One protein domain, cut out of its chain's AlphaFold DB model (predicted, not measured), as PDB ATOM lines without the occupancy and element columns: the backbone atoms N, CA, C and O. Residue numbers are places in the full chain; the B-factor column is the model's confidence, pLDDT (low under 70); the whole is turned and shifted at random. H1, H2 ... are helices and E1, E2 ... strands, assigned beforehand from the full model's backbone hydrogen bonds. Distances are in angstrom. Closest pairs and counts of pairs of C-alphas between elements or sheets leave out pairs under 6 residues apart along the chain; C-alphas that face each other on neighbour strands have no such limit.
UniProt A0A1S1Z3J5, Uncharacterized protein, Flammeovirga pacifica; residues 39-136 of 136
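Overview. This is residues 39 to 136 of the 136 residues of an uncharacterized protein of Flammeovirga pacifica (UniProt A0A1S1Z3J5). One antiparallel sheet of six strands, strongly twisted and curled like part of a barrel, leaves an open side between its edge strands E4 and E5; the short helix H1 and the unnamed stretch of residues 93 to 107 lie across that side. The long hairpin of E5 and E6 makes the longest axis, and residues 118 to 123 at its tip stick out. The 98 printed residues hold six named strands and one named helix, in the chain order E1 E2 E3 E4 H1 E5 E6, and the sheet's order is E4, E3, E2, E1, E6, E5. The class is mostly strand, though under half of the printed residues, 45, are in named elements. The whole is compact, with a radius of gyration of the C-alphas of 13.7 A, and spans 43 by 25 by 23 A.

Along the chain. E1, residues 39 to 46, begins at C-alpha 39 at (-44.922, -33.646, 41.434), is 20.8 A long and bends by 51 degrees at residue 43. E2 is residues 59 to 62, 10.0 A, and E3 is residues 66 to 70, 13.2 A. E4, residues 84 to 87, is 10.2 A long, and H1, residues 88 to 92, is 6.0 A. E5, residues 108 to 116, is 26.1 A long. E6, residues 126 to 135, is the longest at 29.1 A and ends at C-alpha 135 at (-39.157, -33.296, 42.768).

Arrangement. E1 to E4 form a meander, each strand the antiparallel neighbour of the one before. In the hairpin of E1 and E2, N 40 and O 60 are 2.8 A apart, within hydrogen-bond range. In the hairpin of E2 and E3, the same holds for N 61 and O 68, 2.8 A. In the hairpin of E3 and E4, it holds for N 67 and O 86, 2.8 A. On its other side E1 is the antiparallel neighbour of E6, at 148 degrees between directions, with N 43 and O 132 at 2.8 A. In the hairpin of E5 and E6, at 165 degrees, N 109 and O 133 are 2.8 A apart. H1 is on the sheet, over E3, at a height over the sheet of 7.4 A; the closest C-alphas of H1 and E3 are those of Tyr 88 and Lys 66, 5.6 A. In H1 every O i to N i+4 pair is within hydrogen-bond range. E4 is apart from E5 and from E6.

Size, cuts and confidence. The two C-alphas farthest apart are those of Ser 64 and Thr 122, 42.7 A. The printed part has no cut and ends at Gln 136, the chain's last residue. The links E1 to E2, E3 to E4 and H1 to E5 are long, with 12, 13 and 15 residues. Mean pLDDT of the printed part is 90.1, and residues 117 to 124 are under 70.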
ATOM      1  N   THR A  39     -44.584 -34.022  40.061       95.25
ATOM      2  CA  THR A  39     -44.922 -33.646  41.434       95.25
ATOM      3  C   THR A  39     -43.694 -33.128  42.168       95.25
ATOM      4  O   THR A  39     -42.617 -33.721  42.122       95.25
ATOM      5  N   TYR A  40     -43.888 -32.035  42.893       97.38
ATOM      6  CA  TYR A  40     -42.915 -31.443  43.789       97.38
ATOM      7  C   TYR A  40     -43.542 -31.260  45.170       97.38
ATOM      8  O   TYR A  40     -44.709 -30.889  45.278       97.38
ATOM      9  N   ALA A  41     -42.760 -31.463  46.226       97.19
ATOM     10  CA  ALA A  41     -43.169 -31.164  47.596       97.19
ATOM     11  C   ALA A  41     -42.227 -30.126  48.205       97.19
ATOM     12  O   ALA A  41     -41.022 -30.143  47.940       97.19
ATOM     13  N   THR A  42     -42.761 -29.212  49.011       96.81
ATOM     14  CA  THR A  42     -41.949 -28.211  49.701       96.81
ATOM     15  C   THR A  42     -41.009 -28.883  50.691       96.81
ATOM     16  O   THR A  42     -41.434 -29.670  51.532       96.81
ATOM     17  N   THR A  43     -39.728 -28.544  50.611       95.94
ATOM     18  CA  THR A  43     -38.699 -29.001  51.552       95.94
ATOM     19  C   THR A  43     -38.290 -27.917  52.535       95.94
ATOM     20  O   THR A  43     -37.820 -28.228  53.625       95.94
ATOM     21  N   SER A  44     -38.434 -26.645  52.158       94.88
ATOM     22  CA  SER A  44     -38.175 -25.520  53.049       94.88
ATOM     23  C   SER A  44     -39.008 -24.303  52.669       94.88
ATOM     24  O   SER A  44     -39.246 -24.031  51.488       94.88
ATOM     25  N   ILE A  45     -39.415 -23.557  53.695       94.69
ATOM     26  CA  ILE A  45     -40.001 -22.231  53.556       94.69
ATOM     27  C   ILE A  45     -39.245 -21.297  54.496       94.69
ATOM     28  O   ILE A  45     -39.169 -21.549  55.696       94.69
ATOM     29  N   THR A  46     -38.649 -20.244  53.944       94.06
ATOM     30  CA  THR A  46     -37.876 -19.257  54.708       94.06
ATOM     31  C   THR A  46     -38.626 -17.939  54.740       94.06
ATOM     32  O   THR A  46     -39.093 -17.469  53.702       94.06
ATOM     33  N   TYR A  47     -38.733 -17.364  55.936       92.50
ATOM     34  CA  TYR A  47     -39.375 -16.081  56.201       92.50
ATOM     35  C   TYR A  47     -38.322 -15.061  56.657       92.50
ATOM     36  O   TYR A  47     -37.287 -15.462  57.194       92.50
ATOM     37  N   PRO A  48     -38.563 -13.754  56.453       90.62
ATOM     38  CA  PRO A  48     -37.687 -12.705  56.962       90.62
ATOM     39  C   PRO A  48     -37.517 -12.780  58.484       90.62
ATOM     40  O   PRO A  48     -38.434 -13.193  59.196       90.62
ATOM     41  N   ASP A  49     -36.383 -12.291  58.985       84.75
ATOM     42  CA  ASP A  49     -36.100 -12.261  60.422       84.75
ATOM     43  C   ASP A  49     -37.236 -11.612  61.230       84.75
ATOM     44  O   ASP A  49     -37.791 -10.569  60.863       84.75
ATOM     45  N   GLY A  50     -37.573 -12.243  62.356       83.69
ATOM     46  CA  GLY A  50     -38.668 -11.823  63.231       83.69
ATOM     47  C   GLY A  50     -40.054 -12.321  62.812       83.69
ATOM     48  O   GLY A  50     -41.015 -12.060  63.534       83.69
ATOM     49  N   GLU A  51     -40.175 -13.053  61.700       86.44
ATOM     50  CA  GLU A  51     -41.388 -13.796  61.349       86.44
ATOM     51  C   GLU A  51     -41.241 -15.297  61.574       86.44
ATOM     52  O   GLU A  51     -40.171 -15.883  61.414       86.44
ATOM     53  N   THR A  52     -42.356 -15.921  61.942       84.12
ATOM     54  CA  THR A  52     -42.435 -17.367  62.124       84.12
ATOM     55  C   THR A  52     -42.776 -18.015  60.794       84.12
ATOM     56  O   THR A  52     -43.826 -17.728  60.220       84.12
ATOM     57  N   ALA A  53     -41.910 -18.912  60.323       85.56
ATOM     58  CA  ALA A  53     -42.229 -19.736  59.170       85.56
ATOM     59  C   ALA A  53     -43.384 -20.703  59.514       85.56
ATOM     60  O   ALA A  53     -43.347 -21.348  60.569       85.56
ATOM     61  N   PRO A  54     -44.396 -20.828  58.644       87.56
ATOM     62  CA  PRO A  54     -45.503 -21.749  58.833       87.56
ATOM     63  C   PRO A  54     -45.002 -23.189  58.720       87.56
ATOM     64  O   PRO A  54     -44.177 -23.520  57.865       87.56
ATOM     65  N   SER A  55     -45.517 -24.060  59.582       88.69
ATOM     66  CA  SER A  55     -45.161 -25.480  59.588       88.69
ATOM     67  C   SER A  55     -46.106 -26.260  58.676       88.69
ATOM     68  O   SER A  55     -46.990 -26.975  59.148       88.69
ATOM     69  N   VAL A  56     -45.911 -26.123  57.364       92.12
ATOM     70  CA  VAL A  56     -46.766 -26.731  56.338       92.12
ATOM     71  C   VAL A  56     -45.950 -27.381  55.222       92.12
ATOM     72  O   VAL A  56     -44.841 -26.954  54.912       92.12
ATOM     73  N   THR A  57     -46.500 -28.432  54.611       94.50
ATOM     74  CA  THR A  57     -45.940 -29.061  53.407       94.50
ATOM     75  C   THR A  57     -46.864 -28.792  52.229       94.50
ATOM     76  O   THR A  57     -47.935 -29.387  52.138       94.50
ATOM     77  N   VAL A  58     -46.440 -27.920  51.314       96.38
ATOM     78  CA  VAL A  58     -47.192 -27.630  50.090       96.38
ATOM     79  C   VAL A  58     -46.748 -28.592  48.988       96.38
ATOM     80  O   VAL A  58     -45.559 -28.830  48.772       96.38
ATOM     81  N   THR A  59     -47.707 -29.169  48.276       97.50
ATOM     82  CA  THR A  59     -47.460 -30.000  47.095       97.50
ATOM     83  C   THR A  59     -47.847 -29.223  45.848       97.50
ATOM     84  O   THR A  59     -48.942 -28.666  45.771       97.50
ATOM     85  N   MET A  60     -46.949 -29.206  44.870       97.00
ATOM     86  CA  MET A  60     -47.134 -28.578  43.569       97.00
ATOM     87  C   MET A  60     -47.042 -29.649  42.484       97.00
ATOM     88  O   MET A  60     -46.018 -30.318  42.352       97.00
ATOM     89  N   VAL A  61     -48.096 -29.803  41.688       96.00
ATOM     90  CA  VAL A  61     -48.113 -30.700  40.528       96.00
ATOM     91  C   VAL A  61     -48.134 -29.860  39.260       96.00
ATOM     92  O   VAL A  61     -49.050 -29.071  39.038       96.00
ATOM     93  N   LEU A  62     -47.105 -30.021  38.434       95.38
ATOM     94  CA  LEU A  62     -47.000 -29.381  37.128       95.38
ATOM     95  C   LEU A  62     -47.642 -30.299  36.094       95.38
ATOM     96  O   LEU A  62     -47.159 -31.410  35.887       95.38
ATOM     97  N   HIS A  63     -48.726 -29.850  35.472       92.75
ATOM     98  CA  HIS A  63     -49.399 -30.531  34.367       92.75
ATOM     99  C   HIS A  63     -48.990 -29.913  33.024       92.75
ATOM    100  O   HIS A  63     -48.295 -28.896  32.975       92.75
ATOM    101  N   SER A  64     -49.452 -30.484  31.914       89.62
ATOM    102  CA  SER A  64     -49.208 -29.929  30.577       89.62
ATOM    103  C   SER A  64     -49.745 -28.502  30.393       89.62
ATOM    104  O   SER A  64     -49.191 -27.742  29.603       89.62
ATOM    105  N   ASP A  65     -50.799 -28.138  31.124       89.06
ATOM    106  CA  ASP A  65     -51.591 -26.916  30.953       89.06
ATOM    107  C   ASP A  65     -51.687 -26.040  32.214       89.06
ATOM    108  O   ASP A  65     -51.877 -24.830  32.102       89.06
ATOM    109  N   LYS A  66     -51.509 -26.616  33.407       93.75
ATOM    110  CA  LYS A  66     -51.740 -25.928  34.686       93.75
ATOM    111  C   LYS A  66     -50.778 -26.347  35.799       93.75
ATOM    112  O   LYS A  66     -50.031 -27.317  35.671       93.75
ATOM    113  N   VAL A  67     -50.865 -25.636  36.918       97.00
ATOM    114  CA  VAL A  67     -50.217 -25.953  38.193       97.00
ATOM    115  C   VAL A  67     -51.295 -26.235  39.234       97.00
ATOM    116  O   VAL A  67     -52.117 -25.367  39.510       97.00
ATOM    117  N   THR A  68     -51.282 -27.416  39.841       97.31
ATOM    118  CA  THR A  68     -52.153 -27.731  40.980       97.31
ATOM    119  C   THR A  68     -51.363 -27.570  42.272       97.31
ATOM    120  O   THR A  68     -50.324 -28.207  42.451       97.31
ATOM    121  N   VAL A  69     -51.853 -26.723  43.175       97.62
ATOM    122  CA  VAL A  69     -51.297 -26.509  44.516       97.62
ATOM    123  C   VAL A  69     -52.216 -27.170  45.537       97.62
ATOM    124  O   VAL A  69     -53.436 -27.087  45.429       97.62
ATOM    125  N   SER A  70     -51.635 -27.851  46.520       96.88
ATOM    126  CA  SER A  70     -52.380 -28.493  47.605       96.88
ATOM    127  C   SER A  70     -51.568 -28.542  48.895       96.88
ATOM    128  O   SER A  70     -50.341 -28.426  48.870       96.88
ATOM    129  N   GLY A  71     -52.240 -28.764  50.024       93.75
ATOM    130  CA  GLY A  71     -51.583 -28.919  51.318       93.75
ATOM    131  C   GLY A  71     -51.224 -27.596  51.988       93.75
ATOM    132  O   GLY A  71     -50.506 -27.627  52.977       93.75
ATOM    133  N   VAL A  72     -51.726 -26.454  51.498       90.81
ATOM    134  CA  VAL A  72     -51.573 -25.143  52.154       90.81
ATOM    135  C   VAL A  72     -52.295 -25.118  53.507       90.81
ATOM    136  O   VAL A  72     -51.811 -24.510  54.463       90.81
ATOM    137  N   GLY A  73     -53.429 -25.815  53.623       85.12
ATOM    138  CA  GLY A  73     -54.198 -25.875  54.865       85.12
ATOM    139  C   GLY A  73     -54.780 -24.513  55.271       85.12
ATOM    140  O   GLY A  73     -55.267 -23.766  54.427       85.12
ATOM    141  N   GLY A  74     -54.774 -24.211  56.574       82.12
ATOM    142  CA  GLY A  74     -55.267 -22.942  57.138       82.12
ATOM    143  C   GLY A  74     -54.177 -21.898  57.407       82.12
ATOM    144  O   GLY A  74     -54.445 -20.893  58.065       82.12
ATOM    145  N   GLU A  75     -52.948 -22.153  56.958       86.94
ATOM    146  CA  GLU A  75     -51.805 -21.278  57.206       86.94
ATOM    147  C   GLU A  75     -51.871 -20.010  56.349       86.94
ATOM    148  O   GLU A  75     -52.318 -20.021  55.203       86.94
ATOM    149  N   THR A  76     -51.383 -18.894  56.893       86.56
ATOM    150  CA  THR A  76     -51.247 -17.651  56.122       86.56
ATOM    151  C   THR A  76     -49.877 -17.620  55.459       86.56
ATOM    152  O   THR A  76     -48.871 -17.361  56.117       86.56
ATOM    153  N   LEU A  77     -49.845 -17.890  54.156       91.12
ATOM    154  CA  LEU A  77     -48.626 -17.864  53.350       91.12
ATOM    155  C   LEU A  77     -48.430 -16.513  52.657       91.12
ATOM    156  O   LEU A  77     -49.393 -15.834  52.297       91.12
ATOM    157  N   VAL A  78     -47.167 -16.146  52.433       92.31
ATOM    158  CA  VAL A  78     -46.781 -15.042  51.543       92.31
ATOM    159  C   VAL A  78     -45.956 -15.619  50.388       92.31
ATOM    160  O   VAL A  78     -44.904 -16.193  50.667       92.31
ATOM    161  N   PRO A  79     -46.392 -15.513  49.116       93.31
ATOM    162  CA  PRO A  79     -47.672 -14.959  48.680       93.31
ATOM    163  C   PRO A  79     -48.834 -15.848  49.149       93.31
ATOM    164  O   PRO A  79     -48.625 -17.009  49.494       93.31
ATOM    165  N   ALA A  80     -50.054 -15.308  49.144       92.19
ATOM    166  CA  ALA A  80     -51.239 -16.091  49.476       92.19
ATOM    167  C   ALA A  80     -51.416 -17.219  48.444       92.19
ATOM    168  O   ALA A  80     -51.783 -16.978  47.291       92.19
ATOM    169  N   LEU A  81     -51.104 -18.442  48.864       93.19
ATOM    170  CA  LEU A  81     -51.362 -19.661  48.110       93.19
ATOM    171  C   LEU A  81     -52.678 -20.268  48.589       93.19
ATOM    172  O   LEU A  81     -53.039 -20.153  49.756       93.19
ATOM    173  N   GLU A  82     -53.384 -20.916  47.676       94.25
ATOM    174  CA  GLU A  82     -54.640 -21.606  47.940       94.25
ATOM    175  C   GLU A  82     -54.553 -23.016  47.362       94.25
ATOM    176  O   GLU A  82     -53.882 -23.243  46.351       94.25
ATOM    177  N   ASP A  83     -55.270 -23.950  47.981       95.75
ATOM    178  CA  ASP A  83     -55.416 -25.309  47.469       95.75
ATOM    179  C   ASP A  83     -56.335 -25.297  46.239       95.75
ATOM    180  O   ASP A  83     -57.560 -25.394  46.352       95.75
ATOM    181  N   LYS A  84     -55.741 -25.106  45.055       96.25
ATOM    182  CA  LYS A  84     -56.452 -25.009  43.777       96.25
ATOM    183  C   LYS A  84     -55.543 -25.203  42.565       96.25
ATOM    184  O   LYS A  84     -54.318 -25.293  42.665       96.25
ATOM    185  N   ASP A  85     -56.181 -25.184  41.403       97.19
ATOM    186  CA  ASP A  85     -55.522 -25.097  40.107       97.19
ATOM    187  C   ASP A  85     -55.239 -23.638  39.724       97.19
ATOM    188  O   ASP A  85     -56.075 -22.748  39.900       97.19
ATOM    189  N   TYR A  86     -54.063 -23.414  39.148       97.19
ATOM    190  CA  TYR A  86     -53.613 -22.149  38.584       97.19
ATOM    191  C   TYR A  86     -53.163 -22.356  37.139       97.19
ATOM    192  O   TYR A  86     -52.435 -23.302  36.836       97.19
ATOM    193  N   ASP A  87     -53.482 -21.414  36.257       96.56
ATOM    194  CA  ASP A  87     -52.742 -21.281  35.003       96.56
ATOM    195  C   ASP A  87     -51.283 -20.890  35.294       96.56
ATOM    196  O   ASP A  87     -51.012 -20.120  36.222       96.56
ATOM    197  N   TYR A  88     -50.338 -21.343  34.465       95.19
ATOM    198  CA  TYR A  88     -48.907 -21.052  34.649       95.19
ATOM    199  C   TYR A  88     -48.603 -19.559  34.793       95.19
ATOM    200  O   TYR A  88     -47.837 -19.160  35.667       95.19
ATOM    201  N   THR A  89     -49.225 -18.720  33.963       96.62
ATOM    202  CA  THR A  89     -49.049 -17.264  34.021       96.62
ATOM    203  C   THR A  89     -49.518 -16.697  35.357       96.62
ATOM    204  O   THR A  89     -48.823 -15.874  35.949       96.62
ATOM    205  N   ALA A  90     -50.674 -17.148  35.850       97.25
ATOM    206  CA  ALA A  90     -51.236 -16.675  37.109       97.25
ATOM    207  C   ALA A  90     -50.393 -17.133  38.305       97.25
ATOM    208  O   ALA A  90     -50.113 -16.325  39.185       97.25
ATOM    209  N   PHE A  91     -49.944 -18.392  38.309       97.56
ATOM    210  CA  PHE A  91     -49.069 -18.918  39.355       97.56
ATOM    211  C   PHE A  91     -47.719 -18.193  39.383       97.56
ATOM    212  O   PHE A  91     -47.303 -17.710  40.431       97.56
ATOM    213  N   ASN A  92     -47.054 -18.058  38.231       97.19
ATOM    214  CA  ASN A  92     -45.749 -17.404  38.141       97.19
ATOM    215  C   ASN A  92     -45.814 -15.916  38.525       97.19
ATOM    216  O   ASN A  92     -44.874 -15.407  39.123       97.19
ATOM    217  N   ALA A  93     -46.935 -15.233  38.261       96.94
ATOM    218  CA  ALA A  93     -47.137 -13.836  38.656       96.94
ATOM    219  C   ALA A  93     -47.243 -13.620  40.180       96.94
ATOM    220  O   ALA A  93     -47.136 -12.483  40.650       96.94
ATOM    221  N   LEU A  94     -47.454 -14.680  40.971       96.31
ATOM    222  CA  LEU A  94     -47.424 -14.582  42.433       96.31
ATOM    223  C   LEU A  94     -46.011 -14.316  42.954       96.31
ATOM    224  O   LEU A  94     -45.865 -13.704  44.015       96.31
ATOM    225  N   TRP A  95     -44.997 -14.737  42.203       96.88
ATOM    226  CA  TRP A  95     -43.594 -14.733  42.592       96.88
ATOM    227  C   TRP A  95     -42.855 -13.541  41.986       96.88
ATOM    228  O   TRP A  95     -43.200 -13.040  40.917       96.88
ATOM    229  N   THR A  96     -41.844 -13.061  42.700       96.62
ATOM    230  CA  THR A  96     -40.923 -12.036  42.200       96.62
ATOM    231  C   THR A  96     -39.778 -12.681  41.427       96.62
ATOM    232  O   THR A  96     -39.378 -12.164  40.386       96.62
ATOM    233  N   GLU A  97     -39.279 -13.824  41.906       97.06
ATOM    234  CA  GLU A  97     -38.218 -14.587  41.252       97.06
ATOM    235  C   GLU A  97     -38.547 -16.081  41.194       97.06
ATOM    236  O   GLU A  97     -39.272 -16.620  42.036       97.06
ATOM    237  N   GLY A  98     -37.960 -16.750  40.200       95.81
ATOM    238  CA  GLY A  98     -38.268 -18.133  39.862       95.81
ATOM    239  C   GLY A  98     -39.540 -18.260  39.022       95.81
ATOM    240  O   GLY A  98     -40.364 -17.351  38.934       95.81
ATOM    241  N   SER A  99     -39.679 -19.395  38.344       95.75
ATOM    242  CA  SER A  99     -40.872 -19.728  37.571       95.75
ATOM    243  C   SER A  99     -40.940 -21.226  37.307       95.75
ATOM    244  O   SER A  99     -39.943 -21.945  37.409       95.75
ATOM    245  N   VAL A 100     -42.136 -21.693  36.961       95.31
ATOM    246  CA  VAL A 100     -42.393 -23.069  36.535       95.31
ATOM    247  C   VAL A 100     -43.086 -23.104  35.178       95.31
ATOM    248  O   VAL A 100     -43.721 -22.140  34.744       95.31
ATOM    249  N   SER A 101     -42.959 -24.245  34.514       92.31
ATOM    250  CA  SER A 101     -43.589 -24.574  33.235       92.31
ATOM    251  C   SER A 101     -43.946 -26.060  33.179       92.31
ATOM    252  O   SER A 101     -43.440 -26.859  33.970       92.31
ATOM    253  N   SER A 102     -44.730 -26.448  32.175       84.56
ATOM    254  CA  SER A 102     -45.130 -27.840  31.926       84.56
ATOM    255  C   SER A 102     -43.982 -28.811  31.647       84.56
ATOM    256  O   SER A 102     -44.181 -30.021  31.687       84.56
ATOM    257  N   SER A 103     -42.774 -28.308  31.392       81.31
ATOM    258  CA  SER A 103     -41.580 -29.105  31.091       81.31
ATOM    259  C   SER A 103     -40.446 -28.899  32.095       81.31
ATOM    260  O   SER A 103     -39.289 -29.199  31.796       81.31
ATOM    261  N   THR A 104     -40.747 -28.368  33.284       84.94
ATOM    262  CA  THR A 104     -39.721 -28.143  34.309       84.94
ATOM    263  C   THR A 104     -39.091 -29.478  34.721       84.94
ATOM    264  O   THR A 104     -39.720 -30.300  35.384       84.94
ATOM    265  N   ASN A 105     -37.833 -29.678  34.317       85.00
ATOM    266  CA  ASN A 105     -37.036 -30.882  34.581       85.00
ATOM    267  C   ASN A 105     -36.074 -30.720  35.769       85.00
ATOM    268  O   ASN A 105     -35.235 -31.587  35.994       85.00
ATOM    269  N   ALA A 106     -36.157 -29.606  36.496       90.69
ATOM    270  CA  ALA A 106     -35.276 -29.333  37.621       90.69
ATOM    271  C   ALA A 106     -35.563 -30.287  38.792       90.69
ATOM    272  O   ALA A 106     -36.719 -30.557  39.106       90.69
ATOM    273  N   ASP A 107     -34.518 -30.755  39.478       95.38
ATOM    274  CA  ASP A 107     -34.684 -31.555  40.703       95.38
ATOM    275  C   ASP A 107     -35.264 -30.723  41.854       95.38
ATOM    276  O   ASP A 107     -35.953 -31.248  42.730       95.38
ATOM    277  N   ASN A 108     -34.987 -29.415  41.844       96.56
ATOM    278  CA  ASN A 108     -35.510 -28.458  42.804       96.56
ATOM    279  C   ASN A 108     -36.029 -27.211  42.085       96.56
ATOM    280  O   ASN A 108     -35.418 -26.734  41.129       96.56
ATOM    281  N   VAL A 109     -37.124 -26.662  42.595       97.38
ATOM    282  CA  VAL A 109     -37.703 -25.388  42.173       97.38
ATOM    283  C   VAL A 109     -37.654 -24.440  43.363       97.38
ATOM    284  O   VAL A 109     -38.203 -24.747  44.419       97.38
ATOM    285  N   THR A 110     -37.018 -23.286  43.188       98.00
ATOM    286  CA  THR A 110     -36.984 -22.223  44.195       98.00
ATOM    287  C   THR A 110     -37.777 -21.030  43.686       98.00
ATOM    288  O   THR A 110     -37.504 -20.526  42.598       98.00
ATOM    289  N   LEU A 111     -38.762 -20.598  44.470       98.12
ATOM    290  CA  LEU A 111     -39.624 -19.458  44.172       98.12
ATOM    291  C   LEU A 111     -39.493 -18.435  45.295       98.12
ATOM    292  O   LEU A 111     -39.528 -18.796  46.476       98.12
ATOM    293  N   VAL A 112     -39.336 -17.166  44.930       97.75
ATOM    294  CA  VAL A 112     -39.154 -16.073  45.888       97.75
ATOM    295  C   VAL A 112     -40.259 -15.054  45.702       97.75
ATOM    296  O   VAL A 112     -40.522 -14.597  44.589       97.75
ATOM    297  N   LYS A 113     -40.898 -14.663  46.801       96.31
ATOM    298  CA  LYS A 113     -41.752 -13.481  46.859       96.31
ATOM    299  C   LYS A 113     -41.038 -12.391  47.631       96.31
ATOM    300  O   LYS A 113     -40.713 -12.566  48.800       96.31
ATOM    301  N   THR A 114     -40.847 -11.262  46.970       94.00
ATOM    302  CA  THR A 114     -40.270 -10.063  47.564       94.00
ATOM    303  C   THR A 114     -41.360  -9.036  47.814       94.00
ATOM    304  O   THR A 114     -42.065  -8.632  46.887       94.00
ATOM    305  N   GLU A 115     -41.481  -8.584  49.058       90.12
ATOM    306  CA  GLU A 115     -42.315  -7.444  49.426       90.12
ATOM    307  C   GLU A 115     -41.434  -6.258  49.824       90.12
ATOM    308  O   GLU A 115     -40.596  -6.344  50.723       90.12
ATOM    309  N   THR A 116     -41.640  -5.117  49.173       80.06
ATOM    310  CA  THR A 116     -41.070  -3.834  49.596       80.06
ATOM    311  C   THR A 116     -42.119  -3.109  50.434       80.06
ATOM    312  O   THR A 116     -43.236  -2.879  49.976       80.06
ATOM    313  N   SER A 117     -41.790  -2.802  51.693       69.94
ATOM    314  CA  SER A 117     -42.779  -2.368  52.692       69.94
ATOM    315  C   SER A 117     -43.692  -1.205  52.267       69.94
ATOM    316  O   SER A 117     -43.253  -0.211  51.685       69.94
ATOM    317  N   SER A 118     -44.954  -1.331  52.692       59.28
ATOM    318  CA  SER A 118     -46.006  -0.313  52.745       59.28
ATOM    319  C   SER A 118     -45.878   0.603  53.984       59.28
ATOM    320  O   SER A 118     -44.986   0.440  54.818       59.28
ATOM    321  N   THR A 119     -46.753   1.610  54.087       52.00
ATOM    322  CA  THR A 119     -46.668   2.817  54.945       52.00
ATOM    323  C   THR A 119     -46.532   2.615  56.463       52.00
ATOM    324  O   THR A 119     -46.267   3.587  57.165       52.00
ATOM    325  N   SER A 120     -46.694   1.401  56.988       55.28
ATOM    326  CA  SER A 120     -46.654   1.085  58.426       55.28
ATOM    327  C   SER A 120     -45.319   0.511  58.920       55.28
ATOM    328  O   SER A 120     -45.181   0.223  60.108       55.28
ATOM    329  N   ARG A 121     -44.322   0.348  58.043       58.22
ATOM    330  CA  ARG A 121     -42.991  -0.187  58.382       58.22
ATOM    331  C   ARG A 121     -41.887   0.735  57.873       58.22
ATOM    332  O   ARG A 121     -42.129   1.571  57.002       58.22
ATOM    333  N   THR A 122     -40.676   0.600  58.419       58.41
ATOM    334  CA  THR A 122     -39.520   1.403  57.993       58.41
ATOM    335  C   THR A 122     -39.340   1.272  56.482       58.41
ATOM    336  O   THR A 122     -39.013   0.201  55.962       58.41
ATOM    337  N   LYS A 123     -39.620   2.369  55.771       53.94
ATOM    338  CA  LYS A 123     -39.603   2.442  54.311       53.94
ATOM    339  C   LYS A 123     -38.246   1.958  53.789       53.94
ATOM    340  O   LYS A 123     -37.217   2.464  54.221       53.94
ATOM    341  N   GLY A 124     -38.261   1.002  52.859       58.62
ATOM    342  CA  GLY A 124     -37.052   0.490  52.198       58.62
ATOM    343  C   GLY A 124     -36.497  -0.835  52.725       58.62
ATOM    344  O   GLY A 124     -35.471  -1.275  52.222       58.62
ATOM    345  N   THR A 125     -37.152  -1.498  53.685       73.56
ATOM    346  CA  THR A 125     -36.752  -2.865  54.074       73.56
ATOM    347  C   THR A 125     -37.402  -3.873  53.126       73.56
ATOM    348  O   THR A 125     -38.630  -4.025  53.136       73.56
ATOM    349  N   GLU A 126     -36.585  -4.508  52.284       82.75
ATOM    350  CA  GLU A 126     -36.975  -5.630  51.427       82.75
ATOM    351  C   GLU A 126     -37.207  -6.887  52.268       82.75
ATOM    352  O   GLU A 126     -36.499  -7.136  53.247       82.75
ATOM    353  N   ARG A 127     -38.224  -7.669  51.908       88.12
ATOM    354  CA  ARG A 127     -38.600  -8.888  52.620       88.12
ATOM    355  C   ARG A 127     -38.758 -10.026  51.639       88.12
ATOM    356  O   ARG A 127     -39.639  -9.967  50.787       88.12
ATOM    357  N   ASN A 128     -37.928 -11.048  51.797       92.88
ATOM    358  CA  ASN A 128     -37.889 -12.188  50.897       92.88
ATOM    359  C   ASN A 128     -38.473 -13.423  51.579       92.88
ATOM    360  O   ASN A 128     -37.995 -13.861  52.625       92.88
ATOM    361  N   TYR A 129     -39.505 -13.979  50.953       95.25
ATOM    362  CA  TYR A 129     -40.149 -15.232  51.317       95.25
ATOM    363  C   TYR A 129     -39.741 -16.274  50.286       95.25
ATOM    364  O   TYR A 129     -40.044 -16.119  49.104       95.25
ATOM    365  N   THR A 130     -39.024 -17.311  50.711       96.88
ATOM    366  CA  THR A 130     -38.435 -18.292  49.787       96.88
ATOM    367  C   THR A 130     -39.042 -19.664  50.003       96.88
ATOM    368  O   THR A 130     -39.005 -20.183  51.117       96.88
ATOM    369  N   TYR A 131     -39.539 -20.266  48.927       97.44
ATOM    370  CA  TYR A 131     -40.097 -21.612  48.909       97.44
ATOM    371  C   TYR A 131     -39.199 -22.484  48.051       97.44
ATOM    372  O   TYR A 131     -38.959 -22.170  46.886       97.44
ATOM    373  N   THR A 132     -38.709 -23.582  48.620       97.50
ATOM    374  CA  THR A 132     -37.970 -24.593  47.861       97.50
ATOM    375  C   THR A 132     -38.792 -25.862  47.798       97.50
ATOM    376  O   THR A 132     -39.182 -26.416  48.827       97.50
ATOM    377  N   PHE A 133     -39.041 -26.324  46.580       97.56
ATOM    378  CA  PHE A 133     -39.749 -27.553  46.287       97.56
ATOM    379  C   PHE A 133     -38.793 -28.561  45.667       97.56
ATOM    380  O   PHE A 133     -38.013 -28.210  44.785       97.56
ATOM    381  N   LYS A 134     -38.890 -29.819  46.088       97.38
ATOM    382  CA  LYS A 134     -38.099 -30.924  45.550       97.38
ATOM    383  C   LYS A 134     -38.988 -31.889  44.786       97.38
ATOM    384  O   LYS A 134     -40.056 -32.276  45.275       97.38
ATOM    385  N   LYS A 135     -38.517 -32.286  43.606       96.06
ATOM    386  CA  LYS A 135     -39.157 -33.296  42.768       96.06
ATOM    387  C   LYS A 135     -39.273 -34.619  43.536       96.06
ATOM    388  O   LYS A 135     -38.313 -35.027  44.195       96.06
ATOM    389  N   GLN A 136     -40.461 -35.217  43.499       92.50
ATOM    390  CA  GLN A 136     -40.761 -36.512  44.119       92.50
ATOM    391  C   GLN A 136     -40.494 -37.670  43.157       92.50
ATOM    392  O   GLN A 136     -40.649 -37.464  41.930       92.50
TER     393      GLN A 136